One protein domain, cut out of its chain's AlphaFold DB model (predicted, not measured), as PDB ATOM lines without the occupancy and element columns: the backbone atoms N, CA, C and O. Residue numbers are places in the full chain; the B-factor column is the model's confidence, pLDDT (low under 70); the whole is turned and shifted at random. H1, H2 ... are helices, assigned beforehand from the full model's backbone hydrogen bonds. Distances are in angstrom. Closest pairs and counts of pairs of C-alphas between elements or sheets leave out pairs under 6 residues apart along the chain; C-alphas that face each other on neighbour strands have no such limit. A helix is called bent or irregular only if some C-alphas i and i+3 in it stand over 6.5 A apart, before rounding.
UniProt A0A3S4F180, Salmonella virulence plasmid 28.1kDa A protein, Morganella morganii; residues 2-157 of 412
ATOM      1  N   ASP A   2      31.665  19.986 -27.385       77.88
ATOM      2  CA  ASP A   2      32.881  20.696 -26.952       77.88
ATOM      3  C   ASP A   2      32.797  21.428 -25.590       77.88
ATOM      4  O   ASP A   2      33.716  21.356 -24.783       77.88
ATOM      5  N   GLN A   3      31.670  22.076 -25.271       86.69
ATOM      6  CA  GLN A   3      31.495  22.779 -23.987       86.69
ATOM      7  C   GLN A   3      31.309  21.846 -22.778       86.69
ATOM      8  O   GLN A   3      31.773  22.169 -21.690       86.69
ATOM      9  N   ILE A   4      30.645  20.697 -22.946       91.44
ATOM     10  CA  ILE A   4      30.438  19.736 -21.847       91.44
ATOM     11  C   ILE A   4      31.750  19.037 -21.506       91.44
ATOM     12  O   ILE A   4      32.062  18.889 -20.329       91.44
ATOM     13  N   THR A   5      32.539  18.674 -22.522       89.31
ATOM     14  CA  THR A   5      33.870  18.089 -22.331       89.31
ATOM     15  C   THR A   5      34.761  19.024 -21.518       89.31
ATOM     16  O   THR A   5      35.302  18.598 -20.507       89.31
ATOM     17  N   ARG A   6      34.796  20.323 -21.850       90.56
ATOM     18  CA  ARG A   6      35.545  21.328 -21.071       90.56
ATOM     19  C   ARG A   6      35.064  21.454 -19.623       90.56
ATOM     20  O   ARG A   6      35.878  21.625 -18.723       90.56
ATOM     21  N   ILE A   7      33.752  21.367 -19.378       91.56
ATOM     22  CA  ILE A   7      33.194  21.391 -18.014       91.56
ATOM     23  C   ILE A   7      33.636  20.150 -17.223       91.56
ATOM     24  O   ILE A   7      34.054  20.281 -16.075       91.56
ATOM     25  N   LEU A   8      33.577  18.958 -17.824       90.81
ATOM     26  CA  LEU A   8      34.025  17.715 -17.185       90.81
ATOM     27  C   LEU A   8      35.544  17.706 -16.955       90.81
ATOM     28  O   LEU A   8      35.997  17.314 -15.884       90.81
ATOM     29  N   GLU A   9      36.333  18.199 -17.909       89.81
ATOM     30  CA  GLU A   9      37.781  18.386 -17.759       89.81
ATOM     31  C   GLU A   9      38.100  19.338 -16.606       89.81
ATOM     32  O   GLU A   9      38.902  18.996 -15.744       89.81
ATOM     33  N   LYS A  10      37.419  20.488 -16.524       89.44
ATOM     34  CA  LYS A  10      37.556  21.445 -15.414       89.44
ATOM     35  C   LYS A  10      37.265  20.796 -14.057       89.44
ATOM     36  O   LYS A  10      37.984  21.046 -13.092       89.44
ATOM     37  N   LEU A  11      36.233  19.952 -13.977       88.75
ATOM     38  CA  LEU A  11      35.893  19.211 -12.758       88.75
ATOM     39  C   LEU A  11      36.950  18.163 -12.388       88.75
ATOM     40  O   LEU A  11      37.248  17.997 -11.205       88.75
ATOM     41  N   ASN A  12      37.516  17.474 -13.379       89.00
ATOM     42  CA  ASN A  12      38.494  16.405 -13.169       89.00
ATOM     43  C   ASN A  12      39.919  16.928 -12.926       89.00
ATOM     44  O   ASN A  12      40.659  16.328 -12.154       89.00
ATOM     45  N   GLN A  13      40.296  18.079 -13.488       84.00
ATOM     46  CA  GLN A  13      41.599  18.725 -13.253       84.00
ATOM     47  C   GLN A  13      41.829  19.092 -11.781       84.00
ATOM     48  O   GLN A  13      42.965  19.138 -11.322       84.00
ATOM     49  N   GLN A  14      40.756  19.356 -11.033       70.38
ATOM     50  CA  GLN A  14      40.822  19.750  -9.623       70.38
ATOM     51  C   GLN A  14      40.702  18.564  -8.650       70.38
ATOM     52  O   GLN A  14      40.667  18.769  -7.438       70.38
ATOM     53  N   ARG A  15      40.629  17.330  -9.167       73.00
ATOM     54  CA  ARG A  15      40.477  16.084  -8.403       73.00
ATOM     55  C   ARG A  15      41.722  15.205  -8.560       73.00
ATOM     56  O   ARG A  15      41.694  14.163  -9.206       73.00
ATOM     57  N   SER A  16      42.846  15.631  -7.989       54.31
ATOM     58  CA  SER A  16      44.068  14.817  -7.985       54.31
ATOM     59  C   SER A  16      43.897  13.594  -7.077       54.31
ATOM     60  O   SER A  16      43.847  13.740  -5.859       54.31
ATOM     61  N   GLY A  17      43.830  12.395  -7.665       61.56
ATOM     62  CA  GLY A  17      43.786  11.115  -6.940       61.56
ATOM     63  C   GLY A  17      42.392  10.512  -6.712       61.56
ATOM     64  O   GLY A  17      42.298   9.468  -6.073       61.56
ATOM     65  N   GLU A  18      41.323  11.123  -7.239       66.94
ATOM     66  CA  GLU A  18      39.961  10.563  -7.203       66.94
ATOM     67  C   GLU A  18      39.564   9.931  -8.547       66.94
ATOM     68  O   GLU A  18      40.128  10.246  -9.597       66.94
ATOM     69  N   THR A  19      38.552   9.060  -8.523       75.88
ATOM     70  CA  THR A  19      37.916   8.522  -9.733       75.88
ATOM     71  C   THR A  19      37.411   9.664 -10.619       75.88
ATOM     72  O   THR A  19      36.710  10.563 -10.152       75.88
ATOM     73  N   THR A  20      37.754   9.619 -11.908       84.69
ATOM     74  CA  THR A  20      37.308  10.596 -12.907       84.69
ATOM     75  C   THR A  20      35.789  10.634 -12.983       84.69
ATOM     76  O   THR A  20      35.160   9.602 -13.224       84.69
ATOM     77  N   VAL A  21      35.210  11.823 -12.834       87.81
ATOM     78  CA  VAL A  21      33.767  12.020 -12.932       87.81
ATOM     79  C   VAL A  21      33.365  12.102 -14.398       87.81
ATOM     80  O   VAL A  21      33.984  12.803 -15.206       87.81
ATOM     81  N   THR A  22      32.305  11.387 -14.734       91.69
ATOM     82  CA  THR A  22      31.715  11.299 -16.063       91.69
ATOM     83  C   THR A  22      30.325  11.921 -16.075       91.69
ATOM     84  O   THR A  22      29.753  12.273 -15.045       91.69
ATOM     85  N   LEU A  23      29.729  12.036 -17.263       92.31
ATOM     86  CA  LEU A  23      28.353  12.510 -17.383       92.31
ATOM     87  C   LEU A  23      27.343  11.583 -16.672       92.31
ATOM     88  O   LEU A  23      26.293  12.055 -16.239       92.31
ATOM     89  N   ALA A  24      27.662  10.288 -16.533       91.19
ATOM     90  CA  ALA A  24      26.801   9.294 -15.892       91.19
ATOM     91  C   ALA A  24      26.596   9.565 -14.395       91.19
ATOM     92  O   ALA A  24      25.480   9.411 -13.897       91.19
ATOM     93  N   ASP A  25      27.626  10.066 -13.710       92.62
ATOM     94  CA  ASP A  25      27.584  10.363 -12.273       92.62
ATOM     95  C   ASP A  25      26.581  11.476 -11.929       92.62
ATOM     96  O   ASP A  25      26.057  11.536 -10.818       92.62
ATOM     97  N   PHE A  26      26.253  12.331 -12.903       93.94
ATOM     98  CA  PHE A  26      25.307  13.438 -12.746       93.94
ATOM     99  C   PHE A  26      23.869  13.098 -13.169       93.94
ATOM    100  O   PHE A  26      22.956  13.872 -12.887       93.94
ATOM    101  N   MET A  27      23.627  11.958 -13.830       94.69
ATOM    102  CA  MET A  27      22.283  11.532 -14.255       94.69
ATOM    103  C   MET A  27      21.267  11.307 -13.113       94.69
ATOM    104  O   MET A  27      20.078  11.583 -13.332       94.69
ATOM    105  N   PRO A  28      21.653  10.779 -11.929       92.31
ATOM    106  CA  PRO A  28      20.717  10.620 -10.818       92.31
ATOM    107  C   PRO A  28      20.517  11.914 -10.018       92.31
ATOM    108  O   PRO A  28      19.573  11.997  -9.243       92.31
ATOM    109  N   MET A  29      21.366  12.927 -10.205       93.19
ATOM    110  CA  MET A  29      21.363  14.134  -9.384       93.19
ATOM    111  C   MET A  29      20.371  15.188  -9.879       93.19
ATOM    112  O   MET A  29      20.187  15.415 -11.079       93.19
ATOM    113  N   SER A  30      19.802  15.925  -8.933       93.88
ATOM    114  CA  SER A  30      19.073  17.160  -9.191       93.88
ATOM    115  C   SER A  30      20.020  18.321  -9.514       93.88
ATOM    116  O   SER A  30      21.179  18.370  -9.095       93.88
ATOM    117  N   LEU A  31      19.501  19.344 -10.197       96.19
ATOM    118  CA  LEU A  31      20.247  20.585 -10.427       96.19
ATOM    119  C   LEU A  31      20.726  21.236  -9.115       96.19
ATOM    120  O   LEU A  31      21.787  21.858  -9.092       96.19
ATOM    121  N   ALA A  32      19.948  21.123  -8.036       94.69
ATOM    122  CA  ALA A  32      20.315  21.679  -6.738       94.69
ATOM    123  C   ALA A  32      21.552  20.980  -6.158       94.69
ATOM    124  O   ALA A  32      22.478  21.662  -5.722       94.69
ATOM    125  N   GLU A  33      21.607  19.649  -6.232       93.06
ATOM    126  CA  GLU A  33      22.753  18.857  -5.771       93.06
ATOM    127  C   GLU A  33      23.998  19.104  -6.622       93.06
ATOM    128  O   GLU A  33      25.087  19.288  -6.083       93.06
ATOM    129  N   ILE A  34      23.849  19.192  -7.948       94.62
ATOM    130  CA  ILE A  34      24.972  19.521  -8.841       94.62
ATOM    131  C   ILE A  34      25.565  20.879  -8.459       94.62
ATOM    132  O   ILE A  34      26.784  21.041  -8.422       94.62
ATOM    133  N   ARG A  35      24.714  21.862  -8.150       93.94
ATOM    134  CA  ARG A  35      25.164  23.193  -7.734       93.94
ATOM    135  C   ARG A  35      25.819  23.174  -6.359       93.94
ATOM    136  O   ARG A  35      26.875  23.778  -6.219       93.94
ATOM    137  N   SER A  36      25.221  22.504  -5.371       92.00
ATOM    138  CA  SER A  36      25.756  22.488  -4.006       92.00
ATOM    139  C   SER A  36      27.122  21.803  -3.948       92.00
ATOM    140  O   SER A  36      28.064  22.379  -3.403       92.00
ATOM    141  N   GLN A  37      27.270  20.644  -4.596       89.62
ATOM    142  CA  GLN A  37      28.516  19.871  -4.610       89.62
ATOM    143  C   GLN A  37      29.650  20.536  -5.404       89.62
ATOM    144  O   GLN A  37      30.819  20.229  -5.180       89.62
ATOM    145  N   ASN A  38      29.328  21.454  -6.320       89.06
ATOM    146  CA  ASN A  38      30.307  22.133  -7.175       89.06
ATOM    147  C   ASN A  38      30.342  23.650  -6.940       89.06
ATOM    148  O   ASN A  38      30.724  24.418  -7.832       89.06
ATOM    149  N   THR A  39      29.956  24.088  -5.739       86.75
ATOM    150  CA  THR A  39      30.002  25.498  -5.332       86.75
ATOM    151  C   THR A  39      31.427  26.040  -5.485       86.75
ATOM    152  O   THR A  39      32.382  25.443  -4.997       86.75
ATOM    153  N   GLY A  40      31.583  27.154  -6.207       85.00
ATOM    154  CA  GLY A  40      32.887  27.769  -6.488       85.00
ATOM    155  C   GLY A  40      33.698  27.112  -7.614       85.00
ATOM    156  O   GLY A  40      34.675  27.700  -8.066       85.00
ATOM    157  N   ARG A  41      33.285  25.937  -8.115       88.25
ATOM    158  CA  ARG A  41      33.945  25.236  -9.235       88.25
ATOM    159  C   ARG A  41      33.237  25.465 -10.564       88.25
ATOM    160  O   ARG A  41      33.890  25.662 -11.588       88.25
ATOM    161  N   LEU A  42      31.905  25.456 -10.544       91.06
ATOM    162  CA  LEU A  42      31.074  25.716 -11.715       91.06
ATOM    163  C   LEU A  42      30.313  27.031 -11.569       91.06
ATOM    164  O   LEU A  42      29.788  27.354 -10.501       91.06
ATOM    165  N   SER A  43      30.195  27.765 -12.672       93.00
ATOM    166  CA  SER A  43      29.222  28.844 -12.788       93.00
ATOM    167  C   SER A  43      27.798  28.273 -12.783       93.00
ATOM    168  O   SER A  43      27.559  27.088 -13.041       93.00
ATOM    169  N   ARG A  44      26.807  29.128 -12.509       91.88
ATOM    170  CA  ARG A  44      25.391  28.727 -12.554       91.88
ATOM    171  C   ARG A  44      24.996  28.187 -13.933       91.88
ATOM    172  O   ARG A  44      24.216  27.240 -14.007       91.88
ATOM    173  N   GLU A  45      25.526  28.786 -14.992       93.94
ATOM    174  CA  GLU A  45      25.263  28.395 -16.378       93.94
ATOM    175  C   GLU A  45      25.939  27.067 -16.721       93.94
ATOM    176  O   GLU A  45      25.290  26.187 -17.284       93.94
ATOM    177  N   GLU A  46      27.196  26.873 -16.303       94.56
ATOM    178  CA  GLU A  46      27.920  25.606 -16.472       94.56
ATOM    179  C   GLU A  46      27.173  24.453 -15.780       94.56
ATOM    180  O   GLU A  46      26.960  23.403 -16.385       94.56
ATOM    181  N   ALA A  47      26.688  24.661 -14.550       94.94
ATOM    182  CA  ALA A  47      25.907  23.660 -13.820       94.94
ATOM    183  C   ALA A  47      24.562  23.337 -14.503       94.94
ATOM    184  O   ALA A  47      24.149  22.177 -14.549       94.94
ATOM    185  N   GLN A  48      23.875  24.339 -15.063       95.69
ATOM    186  CA  GLN A  48      22.642  24.123 -15.830       95.69
ATOM    187  C   GLN A  48      22.895  23.370 -17.137       95.69
ATOM    188  O   GLN A  48      22.110  22.487 -17.494       95.69
ATOM    189  N   LEU A  49      23.971  23.710 -17.849       96.00
ATOM    190  CA  LEU A  49      24.358  23.049 -19.090       96.00
ATOM    191  C   LEU A  49      24.719  21.582 -18.827       96.00
ATOM    192  O   LEU A  49      24.209  20.702 -19.520       96.00
ATOM    193  N   LEU A  50      25.512  21.322 -17.782       95.44
ATOM    194  CA  LEU A  50      25.868  19.975 -17.333       95.44
ATOM    195  C   LEU A  50      24.627  19.155 -16.968       95.44
ATOM    196  O   LEU A  50      24.459  18.051 -17.477       95.44
ATOM    197  N   HIS A  51      23.716  19.715 -16.165       96.44
ATOM    198  CA  HIS A  51      22.464  19.047 -15.806       96.44
ATOM    199  C   HIS A  51      21.622  18.705 -17.044       96.44
ATOM    200  O   HIS A  51      21.160  17.576 -17.187       96.44
ATOM    201  N   ARG A  52      21.445  19.646 -17.983       96.12
ATOM    202  CA  ARG A  52      20.696  19.390 -19.228       96.12
ATOM    203  C   ARG A  52      21.345  18.298 -20.075       96.12
ATOM    204  O   ARG A  52      20.630  17.461 -20.619       96.12
ATOM    205  N   ALA A  53      22.672  18.299 -20.183       95.94
ATOM    206  CA  ALA A  53      23.398  17.263 -20.905       95.94
ATOM    207  C   ALA A  53      23.240  15.890 -20.237       95.94
ATOM    208  O   ALA A  53      22.939  14.923 -20.932       95.94
ATOM    209  N   ALA A  54      23.348  15.817 -18.908       95.94
ATOM    210  CA  ALA A  54      23.156  14.582 -18.155       95.94
ATOM    211  C   ALA A  54      21.729  14.035 -18.308       95.94
ATOM    212  O   ALA A  54      21.554  12.850 -18.579       95.94
ATOM    213  N   GLN A  55      20.704  14.893 -18.229       95.81
ATOM    214  CA  GLN A  55      19.311  14.479 -18.440       95.81
ATOM    215  C   GLN A  55      19.052  14.006 -19.875       95.81
ATOM    216  O   GLN A  55      18.370  13.004 -20.077       95.81
ATOM    217  N   LYS A  56      19.623  14.686 -20.879       95.25
ATOM    218  CA  LYS A  56      19.519  14.257 -22.280       95.25
ATOM    219  C   LYS A  56      20.164  12.887 -22.488       95.25
ATOM    220  O   LYS A  56      19.574  12.024 -23.129       95.25
ATOM    221  N   GLU A  57      21.345  12.671 -21.921       93.81
ATOM    222  CA  GLU A  57      22.041  11.396 -22.057       93.81
ATOM    223  C   GLU A  57      21.341  10.267 -21.290       93.81
ATOM    224  O   GLU A  57      21.192   9.163 -21.807       93.81
ATOM    225  N   LYS A  58      20.776  10.559 -20.112       94.06
ATOM    226  CA  LYS A  58      19.890   9.634 -19.394       94.06
ATOM    227  C   LYS A  58      18.704   9.199 -20.262       94.06
ATOM    228  O   LYS A  58      18.403   8.010 -20.333       94.06
ATOM    229  N   GLN A  59      18.047  10.136 -20.948       93.94
ATOM    230  CA  GLN A  59      16.944   9.828 -21.867       93.94
ATOM    231  C   GLN A  59      17.402   8.974 -23.057       93.94
ATOM    232  O   GLN A  59      16.722   8.006 -23.401       93.94
ATOM    233  N   ASN A  60      18.563   9.280 -23.647       91.38
ATOM    234  CA  ASN A  60      19.150   8.470 -24.717       91.38
ATOM    235  C   ASN A  60      19.412   7.030 -24.250       91.38
ATOM    236  O   ASN A  60      19.039   6.086 -24.946       91.38
ATOM    237  N   ASN A  61      19.977   6.858 -23.051       89.50
ATOM    238  CA  ASN A  61      20.261   5.549 -22.460       89.50
ATOM    239  C   ASN A  61      18.986   4.740 -22.198       89.50
ATOM    240  O   ASN A  61      18.939   3.542 -22.495       89.50
ATOM    241  N   ILE A  62      17.933   5.392 -21.691       89.88
ATOM    242  CA  ILE A  62      16.615   4.770 -21.495       89.88
ATOM    243  C   ILE A  62      16.038   4.323 -22.841       89.88
ATOM    244  O   ILE A  62      15.619   3.175 -22.970       89.88
ATOM    245  N   LEU A  63      16.050   5.192 -23.857       88.62
ATOM    246  CA  LEU A  63      15.509   4.882 -25.182       88.62
ATOM    247  C   LEU A  63      16.277   3.745 -25.861       88.62
ATOM    248  O   LEU A  63      15.668   2.838 -26.431       88.62
ATOM    249  N   TYR A  64      17.608   3.778 -25.787       84.94
ATOM    250  CA  TYR A  64      18.474   2.734 -26.321       84.94
ATOM    251  C   TYR A  64      18.175   1.385 -25.658       84.94
ATOM    252  O   TYR A  64      17.882   0.408 -26.351       84.94
ATOM    253  N   THR A  65      18.135   1.355 -24.323       83.81
ATOM    254  CA  THR A  65      17.827   0.146 -23.546       83.81
ATOM    255  C   THR A  65      16.424  -0.380 -23.854       83.81
ATOM    256  O   THR A  65      16.258  -1.562 -24.147       83.81
ATOM    257  N   ALA A  66      15.409   0.489 -23.863       86.06
ATOM    258  CA  ALA A  66      14.030   0.108 -24.160       86.06
ATOM    259  C   ALA A  66      13.886  -0.468 -25.574       86.06
ATOM    260  O   ALA A  66      13.242  -1.502 -25.763       86.06
ATOM    261  N   ARG A  67      14.524   0.155 -26.575       81.88
ATOM    262  CA  ARG A  67      14.520  -0.326 -27.963       81.88
ATOM    263  C   ARG A  67      15.172  -1.702 -28.082       81.88
ATOM    264  O   ARG A  67      14.639  -2.555 -28.792       81.88
ATOM    265  N   MET A  68      16.301  -1.909 -27.406       78.56
ATOM    266  CA  MET A  68      17.009  -3.189 -27.403       78.56
ATOM    267  C   MET A  68      16.164  -4.292 -26.760       78.56
ATOM    268  O   MET A  68      15.898  -5.302 -27.410       78.56
ATOM    269  N   LEU A  69      15.645  -4.066 -25.549       82.12
ATOM    270  CA  LEU A  69      14.814  -5.047 -24.840       82.12
ATOM    271  C   LEU A  69      13.503  -5.345 -25.584       82.12
ATOM    272  O   LEU A  69      13.112  -6.501 -25.703       82.12
ATOM    273  N   THR A  70      12.852  -4.343 -26.180       82.56
ATOM    274  CA  THR A  70      11.618  -4.560 -26.963       82.56
ATOM    275  C   THR A  70      11.863  -5.473 -28.169       82.56
ATOM    276  O   THR A  70      11.051  -6.346 -28.465       82.56
ATOM    277  N   ARG A  71      13.005  -5.318 -28.853       78.38
ATOM    278  CA  ARG A  71      13.396  -6.152 -30.007       78.38
ATOM    279  C   ARG A  71      13.901  -7.543 -29.624       78.38
ATOM    280  O   ARG A  71      13.991  -8.412 -30.495       78.38
ATOM    281  N   ALA A  72      14.280  -7.731 -28.365       80.31
ATOM    282  CA  ALA A  72      14.691  -9.011 -27.807       80.31
ATOM    283  C   ALA A  72      13.515  -9.803 -27.206       80.31
ATOM    284  O   ALA A  72      13.703 -10.953 -26.822       80.31
ATOM    285  N   ASN A  73      12.307  -9.222 -27.158       84.75
ATOM    286  CA  ASN A  73      11.124  -9.867 -26.591       84.75
ATOM    287  C   ASN A  73      10.864 -11.246 -27.245       84.75
ATOM    288  O   ASN A  73      10.605 -11.299 -28.454       84.75
ATOM    289  N   PRO A  74      10.867 -12.351 -26.468       85.31
ATOM    290  CA  PRO A  74      10.651 -13.700 -26.981       85.31
ATOM    291  C   PRO A  74       9.319 -13.864 -27.715       85.31
ATOM    292  O   PRO A  74       9.249 -14.617 -28.685       85.31
ATOM    293  N   LEU A  75       8.284 -13.124 -27.300       88.12
ATOM    294  CA  LEU A  75       6.952 -13.163 -27.910       88.12
ATOM    295  C   LEU A  75       6.920 -12.549 -29.314       88.12
ATOM    296  O   LEU A  75       6.037 -12.875 -30.094       88.12
ATOM    297  N   LEU A  76       7.883 -11.680 -29.639       84.06
ATOM    298  CA  LEU A  76       8.001 -11.024 -30.943       84.06
ATOM    299  C   LEU A  76       9.109 -11.647 -31.798       84.06
ATOM    300  O   LEU A  76       9.484 -11.083 -32.824       84.06
ATOM    301  N   LYS A  77       9.696 -12.778 -31.382       79.94
ATOM    302  CA  LYS A  77      10.888 -13.346 -32.031       79.94
ATOM    303  C   LYS A  77      10.658 -13.626 -33.518       79.94
ATOM    304  O   LYS A  77      11.548 -13.367 -34.323       79.94
ATOM    305  N   LYS A  78       9.476 -14.115 -33.902       79.44
ATOM    306  CA  LYS A  78       9.139 -14.438 -35.297       79.44
ATOM    307  C   LYS A  78       9.059 -13.174 -36.165       79.44
ATOM    308  O   LYS A  78       9.691 -13.094 -37.220       79.44
ATOM    309  N   GLU A  79       8.337 -12.169 -35.693       78.44
ATOM    310  CA  GLU A  79       8.120 -10.884 -36.358       78.44
ATOM    311  C   GLU A  79       9.427 -10.082 -36.417       78.44
ATOM    312  O   GLU A  79       9.791  -9.536 -37.458       78.44
ATOM    313  N   MET A  80      10.192 -10.078 -35.324       71.50
ATOM    314  CA  MET A  80      11.480  -9.392 -35.228       71.50
ATOM    315  C   MET A  80      12.554 -10.064 -36.077       71.50
ATOM    316  O   MET A  80      13.351  -9.353 -36.679       71.50
ATOM    317  N   ASN A  81      12.578 -11.395 -36.188       67.62
ATOM    318  CA  ASN A  81      13.493 -12.083 -37.107       67.62
ATOM    319  C   ASN A  81      13.204 -11.716 -38.569       67.62
ATOM    320  O   ASN A  81      14.137 -11.525 -39.344       67.62
ATOM    321  N   THR A  82      11.929 -11.534 -38.918       65.94
ATOM    322  CA  THR A  82      11.520 -11.070 -40.253       65.94
ATOM    323  C   THR A  82      11.952  -9.616 -40.487       65.94
ATOM    324  O   THR A  82      12.510  -9.291 -41.532       65.94
ATOM    325  N   ALA A  83      11.785  -8.739 -39.491       63.81
ATOM    326  CA  ALA A  83      12.215  -7.339 -39.565       63.81
ATOM    327  C   ALA A  83      13.749  -7.159 -39.549       63.81
ATOM    328  O   ALA A  83      14.265  -6.227 -40.167       63.81
ATOM    329  N   ARG A  84      14.496  -8.047 -38.874       59.44
ATOM    330  CA  ARG A  84      15.975  -8.074 -38.860       59.44
ATOM    331  C   ARG A  84      16.561  -8.370 -40.240       59.44
ATOM    332  O   ARG A  84      17.650  -7.894 -40.530       59.44
ATOM    333  N   TYR A  85      15.832  -9.082 -41.102       49.56
ATOM    334  CA  TYR A  85      16.247  -9.343 -42.484       49.56
ATOM    335  C   TYR A  85      16.323  -8.059 -43.342       49.56
ATOM    336  O   TYR A  85      16.996  -8.049 -44.367       49.56
ATOM    337  N   TYR A  86      15.684  -6.961 -42.906       48.56
ATOM    338  CA  TYR A  86      15.607  -5.681 -43.626       48.56
ATOM    339  C   TYR A  86      16.203  -4.481 -42.858       48.56
ATOM    340  O   TYR A  86      16.018  -3.337 -43.274       48.56
ATOM    341  N   GLY A  87      16.915  -4.688 -41.742       50.97
ATOM    342  CA  GLY A  87      17.411  -3.581 -40.914       50.97
ATOM    343  C   GLY A  87      18.665  -3.893 -40.097       50.97
ATOM    344  O   GLY A  87      18.924  -5.038 -39.744       50.97
ATOM    345  N   ALA A  88      19.429  -2.839 -39.780       46.50
ATOM    346  CA  ALA A  88      20.714  -2.898 -39.080       46.50
ATOM    347  C   ALA A  88      20.672  -3.745 -37.793       46.50
ATOM    348  O   ALA A  88      19.787  -3.589 -36.941       46.50
ATOM    349  N   THR A  89      21.661  -4.630 -37.676       49.69
ATOM    350  CA  THR A  89      21.829  -5.624 -36.618       49.69
ATOM    351  C   THR A  89      21.962  -5.001 -35.223       49.69
ATOM    352  O   THR A  89      22.688  -4.020 -35.060       49.69
ATOM    353  N   PRO A  90      21.326  -5.582 -34.190       53.16
ATOM    354  CA  PRO A  90      21.417  -5.111 -32.815       53.16
ATOM    355  C   PRO A  90      22.618  -5.772 -32.111       53.16
ATOM    356  O   PRO A  90      22.420  -6.607 -31.240       53.16
ATOM    357  N   TYR A  91      23.854  -5.464 -32.513       50.06
ATOM    358  CA  TYR A  91      25.054  -5.971 -31.826       50.06
ATOM    359  C   TYR A  91      25.587  -4.931 -30.829       50.06
ATOM    360  O   TYR A  91      25.688  -3.753 -31.175       50.06
ATOM    361  N   GLY A  92      25.889  -5.367 -29.598       59.94
ATOM    362  CA  GLY A  92      26.642  -4.592 -28.601       59.94
ATOM    363  C   GLY A  92      26.066  -4.510 -27.178       59.94
ATOM    364  O   GLY A  92      26.778  -4.069 -26.287       59.94
ATOM    365  N   TYR A  93      24.809  -4.899 -26.909       56.81
ATOM    366  CA  TYR A  93      24.244  -4.775 -25.545       56.81
ATOM    367  C   TYR A  93      24.702  -5.901 -24.609       56.81
ATOM    368  O   TYR A  93      25.115  -5.626 -23.483       56.81
ATOM    369  N   ASP A  94      24.686  -7.146 -25.092       55.38
ATOM    370  CA  ASP A  94      25.119  -8.320 -24.319       55.38
ATOM    371  C   ASP A  94      26.653  -8.388 -24.143       55.38
ATOM    372  O   ASP A  94      27.144  -9.102 -23.273       55.38
ATOM    373  N   ASP A  95      27.403  -7.588 -24.915       60.78
ATOM    374  CA  ASP A  95      28.857  -7.415 -24.776       60.78
ATOM    375  C   ASP A  95      29.231  -6.435 -23.640       60.78
ATOM    376  O   ASP A  95      30.361  -6.447 -23.156       60.78
ATOM    377  N   ILE A  96      28.294  -5.572 -23.215       62.22
ATOM    378  CA  ILE A  96      28.516  -4.495 -22.226       62.22
ATOM    379  C   ILE A  96      27.865  -4.825 -20.874       62.22
ATOM    380  O   ILE A  96      28.403  -4.486 -19.820       62.22
ATOM    381  N   ILE A  97      26.703  -5.481 -20.884       62.25
ATOM    382  CA  ILE A  97      25.976  -5.924 -19.689       62.25
ATOM    383  C   ILE A  97      25.765  -7.437 -19.826       62.25
ATOM    384  O   ILE A  97      25.338  -7.861 -20.898       62.25
ATOM    385  N   PRO A  98      26.010  -8.256 -18.777       59.25
ATOM    386  CA  PRO A  98      25.773  -9.701 -18.826       59.25
ATOM    387  C   PRO A  98      24.402 -10.012 -19.436       59.25
ATOM    388  O   PRO A  98      23.464  -9.276 -19.118       59.25
ATOM    389  N   PRO A  99      24.255 -11.078 -20.248       62.41
ATOM    390  CA  PRO A  99      23.140 -11.244 -21.181       62.41
ATOM    391  C   PRO A  99      21.787 -11.150 -20.472       62.41
ATOM    392  O   PRO A  99      21.281 -12.105 -19.873       62.41
ATOM    393  N   ARG A 100      21.228  -9.937 -20.497       69.06
ATOM    394  CA  ARG A 100      19.951  -9.553 -19.884       69.06
ATOM    395  C   ARG A 100      18.852  -9.577 -20.935       69.06
ATOM    396  O   ARG A 100      17.706  -9.863 -20.603       69.06
ATOM    397  N   ALA A 101      19.211  -9.340 -22.199       67.56
ATOM    398  CA  ALA A 101      18.304  -9.419 -23.335       67.56
ATOM    399  C   ALA A 101      17.856 -10.861 -23.643       67.56
ATOM    400  O   ALA A 101      16.913 -11.052 -24.398       67.56
ATOM    401  N   GLU A 102      18.475 -11.876 -23.041       71.44
ATOM    402  CA  GLU A 102      18.078 -13.282 -23.201       71.44
ATOM    403  C   GLU A 102      17.270 -13.823 -22.006       71.44
ATOM    404  O   GLU A 102      16.674 -14.896 -22.089       71.44
ATOM    405  N   LYS A 103      17.204 -13.075 -20.896       84.12
ATOM    406  CA  LYS A 103      16.626 -13.517 -19.615       84.12
ATOM    407  C   LYS A 103      15.328 -12.781 -19.289       84.12
ATOM    408  O   LYS A 103      15.246 -12.024 -18.321       84.12
ATOM    409  N   PHE A 104      14.308 -12.999 -20.112       89.50
ATOM    410  CA  PHE A 104      12.961 -12.507 -19.828       89.50
ATOM    411  C   PHE A 104      12.309 -13.300 -18.696       89.50
ATOM    412  O   PHE A 104      12.550 -14.494 -18.535       89.50
ATOM    413  N   VAL A 105      11.465 -12.621 -17.921       92.38
ATOM    414  CA  VAL A 105      10.799 -13.179 -16.740       92.38
ATOM    415  C   VAL A 105       9.290 -13.002 -16.855       92.38
ATOM    416  O   VAL A 105       8.818 -12.068 -17.509       92.38
ATOM    417  N   ALA A 106       8.533 -13.911 -16.246       93.06
ATOM    418  CA  ALA A 106       7.078 -13.849 -16.247       93.06
ATOM    419  C   ALA A 106       6.561 -12.637 -15.441       93.06
ATOM    420  O   ALA A 106       7.237 -12.177 -14.512       93.06
ATOM    421  N   PRO A 107       5.357 -12.118 -15.752       93.69
ATOM    422  CA  PRO A 107       4.665 -11.178 -14.873       93.69
ATOM    423  C   PRO A 107       4.525 -11.751 -13.456       93.69
ATOM    424  O   PRO A 107       4.327 -12.951 -13.294       93.69
ATOM    425  N   GLY A 108       4.645 -10.901 -12.434       92.38
ATOM    426  CA  GLY A 108       4.596 -11.317 -11.024       92.38
ATOM    427  C   GLY A 108       5.924 -11.829 -10.449       92.38
ATOM    428  O   GLY A 108       6.078 -11.866  -9.234       92.38
ATOM    429  N   ALA A 109       6.921 -12.140 -11.285       96.75
ATOM    430  CA  ALA A 109       8.241 -12.519 -10.789       96.75
ATOM    431  C   ALA A 109       8.938 -11.340 -10.088       96.75
ATOM    432  O   ALA A 109       9.002 -10.234 -10.636       96.75
ATOM    433  N   VAL A 110       9.556 -11.593  -8.932       96.94
ATOM    434  CA  VAL A 110      10.320 -10.610  -8.144       96.94
ATOM    435  C   VAL A 110      11.425  -9.944  -8.968       96.94
ATOM    436  O   VAL A 110      11.663  -8.744  -8.846       96.94
ATOM    437  N   SER A 111      12.033 -10.694  -9.889       94.44
ATOM    438  CA  SER A 111      13.090 -10.244 -10.800       94.44
ATOM    439  C   SER A 111      12.606  -9.351 -11.949       94.44
ATOM    440  O   SER A 111      13.424  -8.860 -12.729       94.44
ATOM    441  N   SER A 112      11.293  -9.158 -12.109       94.94
ATOM    442  CA  SER A 112      10.749  -8.249 -13.119       94.94
ATOM    443  C   SER A 112      11.104  -6.800 -12.791       94.94
ATOM    444  O   SER A 112      10.984  -6.359 -11.653       94.94
ATOM    445  N   MET A 113      11.462  -6.013 -13.811       92.62
ATOM    446  CA  MET A 113      11.663  -4.560 -13.667       92.62
ATOM    447  C   MET A 113      10.390  -3.820 -13.239       92.62
ATOM    448  O   MET A 113      10.464  -2.685 -12.783       92.62
ATOM    449  N   PHE A 114       9.235  -4.463 -13.410       95.38
ATOM    450  CA  PHE A 114       7.922  -3.933 -13.060       95.38
ATOM    451  C   PHE A 114       7.341  -4.595 -11.804       95.38
ATOM    452  O   PHE A 114       6.159  -4.423 -11.519       95.38
ATOM    453  N   SER A 115       8.132  -5.393 -11.076       97.06
ATOM    454  CA  SER A 115       7.675  -6.014  -9.833       97.06
ATOM    455  C   SER A 115       7.546  -4.973  -8.712       97.06
ATOM    456  O   SER A 115       8.233  -3.942  -8.735       97.06
ATOM    457  N   PRO A 116       6.743  -5.253  -7.671       97.81
ATOM    458  CA  PRO A 116       6.749  -4.447  -6.455       97.81
ATOM    459  C   PRO A 116       8.137  -4.347  -5.803       97.81
ATOM    460  O   PRO A 116       8.464  -3.306  -5.243       97.81
ATOM    461  N   ALA A 117       8.991  -5.369  -5.929       97.06
ATOM    462  CA  ALA A 117      10.378  -5.318  -5.457       97.06
ATOM    463  C   ALA A 117      11.249  -4.349  -6.280       97.06
ATOM    464  O   ALA A 117      12.075  -3.626  -5.716       97.06
ATOM    465  N   GLY A 118      11.034  -4.279  -7.599       96.06
ATOM    466  CA  GLY A 118      11.635  -3.264  -8.464       96.06
ATOM    467  C   GLY A 118      11.219  -1.856  -8.040       96.06
ATOM    468  O   GLY A 118      12.073  -0.994  -7.837       96.06
ATOM    469  N   TYR A 119       9.923  -1.647  -7.796       98.00
ATOM    470  CA  TYR A 119       9.413  -0.381  -7.263       98.00
ATOM    471  C   TYR A 119      10.003  -0.039  -5.885       98.00
ATOM    472  O   TYR A 119      10.468   1.080  -5.681       98.00
ATOM    473  N   LEU A 120      10.044  -0.998  -4.957       97.88
ATOM    474  CA  LEU A 120      10.593  -0.813  -3.612       97.88
ATOM    475  C   LEU A 120      12.081  -0.440  -3.646       97.88
ATOM    476  O   LEU A 120      12.515   0.407  -2.867       97.88
ATOM    477  N   THR A 121      12.852  -1.031  -4.563       97.06
ATOM    478  CA  THR A 121      14.278  -0.721  -4.749       97.06
ATOM    479  C   THR A 121      14.477   0.739  -5.143       97.06
ATOM    480  O   THR A 121      15.298   1.441  -4.551       97.06
ATOM    481  N   GLU A 122      13.696   1.214  -6.116       96.62
ATOM    482  CA  GLU A 122      13.721   2.609  -6.556       96.62
ATOM    483  C   GLU A 122      13.254   3.540  -5.429       96.62
ATOM    484  O   GLU A 122      13.940   4.505  -5.100       96.62
ATOM    485  N   LEU A 123      12.140   3.210  -4.767       98.00
ATOM    486  CA  LEU A 123      11.600   3.994  -3.659       98.00
ATOM    487  C   LEU A 123      12.612   4.136  -2.518       98.00
ATOM    488  O   LEU A 123      12.823   5.239  -2.025       98.00
ATOM    489  N   TYR A 124      13.260   3.045  -2.107       97.44
ATOM    490  CA  TYR A 124      14.264   3.073  -1.049       97.44
ATOM    491  C   TYR A 124      15.501   3.885  -1.457       97.44
ATOM    492  O   TYR A 124      16.004   4.669  -0.648       97.44
ATOM    493  N   ARG A 125      15.963   3.759  -2.712       95.06
ATOM    494  CA  ARG A 125      17.097   4.538  -3.235       95.06
ATOM    495  C   ARG A 125      16.843   6.041  -3.154       95.06
ATOM    496  O   ARG A 125      17.720   6.764  -2.690       95.06
ATOM    497  N   GLU A 126      15.661   6.493  -3.564       94.25
ATOM    498  CA  GLU A 126      15.312   7.916  -3.540       94.25
ATOM    499  C   GLU A 126      14.968   8.400  -2.115       94.25
ATOM    500  O   GLU A 126      15.398   9.470  -1.685       94.25
ATOM    501  N   ALA A 127      14.235   7.602  -1.328       95.56
ATOM    502  CA  ALA A 127      13.727   8.021  -0.020       95.56
ATOM    503  C   ALA A 127      14.792   8.046   1.088       95.56
ATOM    504  O   ALA A 127      14.690   8.849   2.020       95.56
ATOM    505  N   ARG A 128      15.829   7.199   1.020       94.00
ATOM    506  CA  ARG A 128      16.867   7.146   2.070       94.00
ATOM    507  C   ARG A 128      17.687   8.437   2.190       94.00
ATOM    508  O   ARG A 128      18.278   8.681   3.240       94.00
ATOM    509  N   GLY A 129      17.710   9.258   1.135       91.44
ATOM    510  CA  GLY A 129      18.404  10.548   1.086       91.44
ATOM    511  C   GLY A 129      17.612  11.735   1.646       91.44
ATOM    512  O   GLY A 129      18.172  12.821   1.765       91.44
ATOM    513  N   LEU A 130      16.335  11.559   2.016       94.44
ATOM    514  CA  LEU A 130      15.460  12.664   2.447       94.44
ATOM    515  C   LEU A 130      15.859  13.297   3.789       94.44
ATOM    516  O   LEU A 130      15.529  14.452   4.053       94.44
ATOM    517  N   HIS A 131      16.555  12.548   4.645       96.75
ATOM    518  CA  HIS A 131      17.031  13.028   5.938       96.75
ATOM    519  C   HIS A 131      18.537  12.772   6.094       96.75
ATOM    520  O   HIS A 131      19.009  11.715   5.664       96.75
ATOM    521  N   PRO A 132      19.292  13.677   6.748       94.50
ATOM    522  CA  PRO A 132      20.709  13.474   7.054       94.50
ATOM    523  C   PRO A 132      20.966  12.159   7.798       94.50
ATOM    524  O   PRO A 132      20.131  11.739   8.595       94.50
ATOM    525  N   LYS A 133      22.114  11.512   7.561       93.38
ATOM    526  CA  LYS A 133      22.435  10.178   8.115       93.38
ATOM    527  C   LYS A 133      22.420  10.121   9.649       93.38
ATOM    528  O   LYS A 133      22.154   9.073  10.225       93.38
ATOM    529  N   ASP A 134      22.721  11.233  10.302       93.56
ATOM    530  CA  ASP A 134      22.750  11.404  11.753       93.56
ATOM    531  C   ASP A 134      21.361  11.662  12.367       93.56
ATOM    532  O   ASP A 134      21.166  11.429  13.564       93.56
ATOM    533  N   SER A 135      20.370  12.057  11.559       96.19
ATOM    534  CA  SER A 135      19.003  12.336  12.009       96.19
ATOM    535  C   SER A 135      18.251  11.073  12.431       96.19
ATOM    536  O   SER A 135      18.234  10.079  11.708       96.19
ATOM    537  N   ASP A 136      17.505  11.142  13.538       94.31
ATOM    538  CA  ASP A 136      16.583  10.076  13.977       94.31
ATOM    539  C   ASP A 136      15.464   9.785  12.967       94.31
ATOM    540  O   ASP A 136      14.871   8.710  12.980       94.31
ATOM    541  N   ARG A 137      15.190  10.720  12.049       95.50
ATOM    542  CA  ARG A 137      14.211  10.529  10.969       95.50
ATOM    543  C   ARG A 137      14.786   9.794   9.760       95.50
ATOM    544  O   ARG A 137      14.019   9.391   8.885       95.50
ATOM    545  N   ASN A 138      16.105   9.604   9.692       96.81
ATOM    546  CA  ASN A 138      16.730   8.865   8.604       96.81
ATOM    547  C   ASN A 138      16.222   7.422   8.561       96.81
ATOM    548  O   ASN A 138      16.135   6.752   9.591       96.81
ATOM    549  N   LEU A 139      15.882   6.960   7.356       95.56
ATOM    550  CA  LEU A 139      15.278   5.648   7.146       95.56
ATOM    551  C   LEU A 139      16.182   4.518   7.650       95.56
ATOM    552  O   LEU A 139      15.701   3.638   8.355       95.56
ATOM    553  N   ASP A 140      17.487   4.609   7.391       94.19
ATOM    554  CA  ASP A 140      18.464   3.593   7.790       94.19
ATOM    555  C   ASP A 140      18.693   3.590   9.304       94.19
ATOM    556  O   ASP A 140      19.070   2.567   9.866       94.19
ATOM    557  N   LYS A 141      18.436   4.716   9.984       92.31
ATOM    558  CA  LYS A 141      18.546   4.815  11.444       92.31
ATOM    559  C   LYS A 141      17.303   4.267  12.143       92.31
ATOM    560  O   LYS A 141      17.435   3.481  13.077       92.31
ATOM    561  N   ARG A 142      16.106   4.652  11.681       92.19
ATOM    562  CA  ARG A 142      14.828   4.252  12.300       92.19
ATOM    563  C   ARG A 142      14.333   2.861  11.889       92.19
ATOM    564  O   ARG A 142      13.517   2.291  12.602       92.19
ATOM    565  N   ARG A 143      14.789   2.336  10.744       93.00
ATOM    566  CA  ARG A 143      14.392   1.037  10.166       93.00
ATOM    567  C   ARG A 143      15.576   0.343   9.479       93.00
ATOM    568  O   ARG A 143      15.641   0.221   8.257       93.00
ATOM    569  N   GLN A 144      16.532  -0.110  10.291       91.00
ATOM    570  CA  GLN A 144      17.734  -0.833   9.837       91.00
ATOM    571  C   GLN A 144      17.423  -2.163   9.133       91.00
ATOM    572  O   GLN A 144      18.250  -2.685   8.386       91.00
ATOM    573  N   ASP A 145      16.250  -2.727   9.403       92.94
ATOM    574  CA  ASP A 145      15.728  -3.950   8.805       92.94
ATOM    575  C   ASP A 145      15.455  -3.793   7.301       92.94
ATOM    576  O   ASP A 145      15.749  -4.712   6.541       92.94
ATOM    577  N   LEU A 146      15.008  -2.617   6.838       95.12
ATOM    578  CA  LEU A 146      14.697  -2.383   5.420       95.12
ATOM    579  C   LEU A 146      15.921  -2.540   4.512       95.12
ATOM    580  O   LEU A 146      15.816  -3.103   3.428       95.12
ATOM    581  N   ALA A 147      17.095  -2.096   4.967       92.81
ATOM    582  CA  ALA A 147      18.346  -2.246   4.223       92.81
ATOM    583  C   ALA A 147      18.810  -3.712   4.117       92.81
ATOM    584  O   ALA A 147      19.623  -4.044   3.255       92.81
ATOM    585  N   LYS A 148      18.325  -4.577   5.017       93.81
ATOM    586  CA  LYS A 148      18.655  -6.008   5.097       93.81
ATOM    587  C   LYS A 148      17.568  -6.894   4.482       93.81
ATOM    588  O   LYS A 148      17.743  -8.111   4.442       93.81
ATOM    589  N   LEU A 149      16.459  -6.306   4.027       95.44
ATOM    590  CA  LEU A 149      15.352  -7.038   3.430       95.44
ATOM    591  C   LEU A 149      15.819  -7.733   2.147       95.44
ATOM    592  O   LEU A 149      16.281  -7.097   1.200       95.44
ATOM    593  N   VAL A 150      15.668  -9.054   2.111       97.00
ATOM    594  CA  VAL A 150      15.984  -9.857   0.930       97.00
ATOM    595  C   VAL A 150      14.838  -9.740  -0.076       97.00
ATOM    596  O   VAL A 150      13.686 -10.004   0.261       97.00
ATOM    597  N   LEU A 151      15.143  -9.377  -1.321       97.50
ATOM    598  CA  LEU A 151      14.161  -9.333  -2.409       97.50
ATOM    599  C   LEU A 151      13.988 -10.735  -3.020       97.50
ATOM    600  O   LEU A 151      14.574 -11.050  -4.055       97.50
ATOM    601  N   SER A 152      13.220 -11.589  -2.342       97.69
ATOM    602  CA  SER A 152      12.876 -12.949  -2.781       97.69
ATOM    603  C   SER A 152      11.421 -13.045  -3.243       97.69
ATOM    604  O   SER A 152      10.600 -12.188  -2.917       97.69
ATOM    605  N   GLN A 153      11.097 -14.103  -3.994       97.56
ATOM    606  CA  GLN A 153       9.713 -14.387  -4.381       97.56
ATOM    607  C   GLN A 153       8.855 -14.686  -3.143       97.56
ATOM    608  O   GLN A 153       7.758 -14.162  -3.022       97.56
ATOM    609  N   ASP A 154       9.404 -15.419  -2.173       97.25
ATOM    610  CA  ASP A 154       8.722 -15.717  -0.910       97.25
ATOM    611  C   ASP A 154       8.324 -14.446  -0.145       97.25
ATOM    612  O   ASP A 154       7.210 -14.357   0.356       97.25
ATOM    613  N   ASN A 155       9.198 -13.434  -0.082       96.19
ATOM    614  CA  ASN A 155       8.876 -12.162   0.580       96.19
ATOM    615  C   ASN A 155       7.879 -11.306  -0.215       96.19
ATOM    616  O   ASN A 155       7.297 -10.382   0.347       96.19
ATOM    617  N   LEU A 156       7.728 -11.566  -1.516       96.56
ATOM    618  CA  LEU A 156       6.762 -10.879  -2.369       96.56
ATOM    619  C   LEU A 156       5.369 -11.515  -2.271       96.56
ATOM    620  O   LEU A 156       4.381 -10.786  -2.239       96.56
ATOM    621  N   ASP A 157       5.311 -12.846  -2.228       97.12
ATOM    622  CA  ASP A 157       4.070 -13.605  -2.400       97.12
ATOM    623  C   ASP A 157       3.432 -14.040  -1.076       97.12
ATOM    624  O   ASP A 157       2.215 -14.205  -1.013       97.12
TER     625      ASP A 157
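AT A GLANCE: This is residues 2 to 157 of the 412 residues of the protein "Salmonella virulence plasmid 28.1kDa A protein" of Morganella morganii (UniProt A0A3S4F180). One long helix, H4, makes a spine, with H1, H2 and H3 gathered round its first half and H5 turned off near its far end; a long loop then leads to a second, separate group, in which H6 runs roughly back the other way, with H7 near its last residue and H8 near its first. The two groups are only loosely joined, for H6, H7 and H8 are apart from H4. The printed part has 156 residues with eight named helices, H1 to H8 in order along the chain, and no named strand; its class is all helix. The whole is loose, with a radius of gyration of the C-alphas of 20.4 A, and spans 56 by 46 by 26 A.

HOW THE PARTS SIT: Start at H1, residues 2 to 13, which with residues 4 to 7 alone touches the hub, H4, residues 44 to 72; their closest C-alphas, Ile 4 and Leu 50, are 6.4 A apart, and the lines are about perpendicular at 73 degrees. Next, H2, residues 23 to 26, touches H4, its Leu 23 and Ala 54 having the closest C-alphas at 5.6 A. H3, residues 31 to 37, touches H4 at a steep tilt of 62 degrees, opposite ways; the closest C-alphas, Leu 31 and His 51, are 6.0 A apart. H5, residues 74 to 84, is close to H4 but not clearly touching, the closest C-alphas being Arg 71 and Met 80 at 6.4 A. H6, residues 116 to 127, is close but not clearly touching to H7, residues 139 to 142, with the closest C-alphas, Ala 127 and Leu 139, 7.7 A apart. It is also close but not clearly touching to H8, residues 153 to 157, where those of Ala 117 and Leu 156 are 7.3 A apart. Every O i to N i+4 pair is within hydrogen-bond range in H1, H3, H4, H6 and H8; in H5 it is 5 of 7, and H2 and H7 are too short for such a pair.

IN THESE COORDINATES: Find C-alpha 2 at (32.881, 20.696, -26.952), where H1 begins; it is 16.4 A long. H2 is 5.6 A and H3 10.1 A. Find C-alpha 44 at (25.391, 28.727, -12.554); from there H4 runs 42.1 A to C-alpha 72 at (14.691, -9.011, -27.807). H5, 14.2 A, is irregular: C-alphas 75 and 78 are 7.8 A apart. H6 is 15.7 A, H7 5.4 A, and H8 6.0 A, ending at C-alpha 157 at (4.070, -13.605, -2.400).

THE WHOLE: The two C-alphas farthest apart, of Tyr 86 and Asp 136, are 59.7 A apart. The printed part has no cut. The links H5 to H6, residues 85 to 115, and H6 to H7 are long. Mean pLDDT of the printed part is 86.1, and residues 16 to 18 and 81 to 101 are under 70.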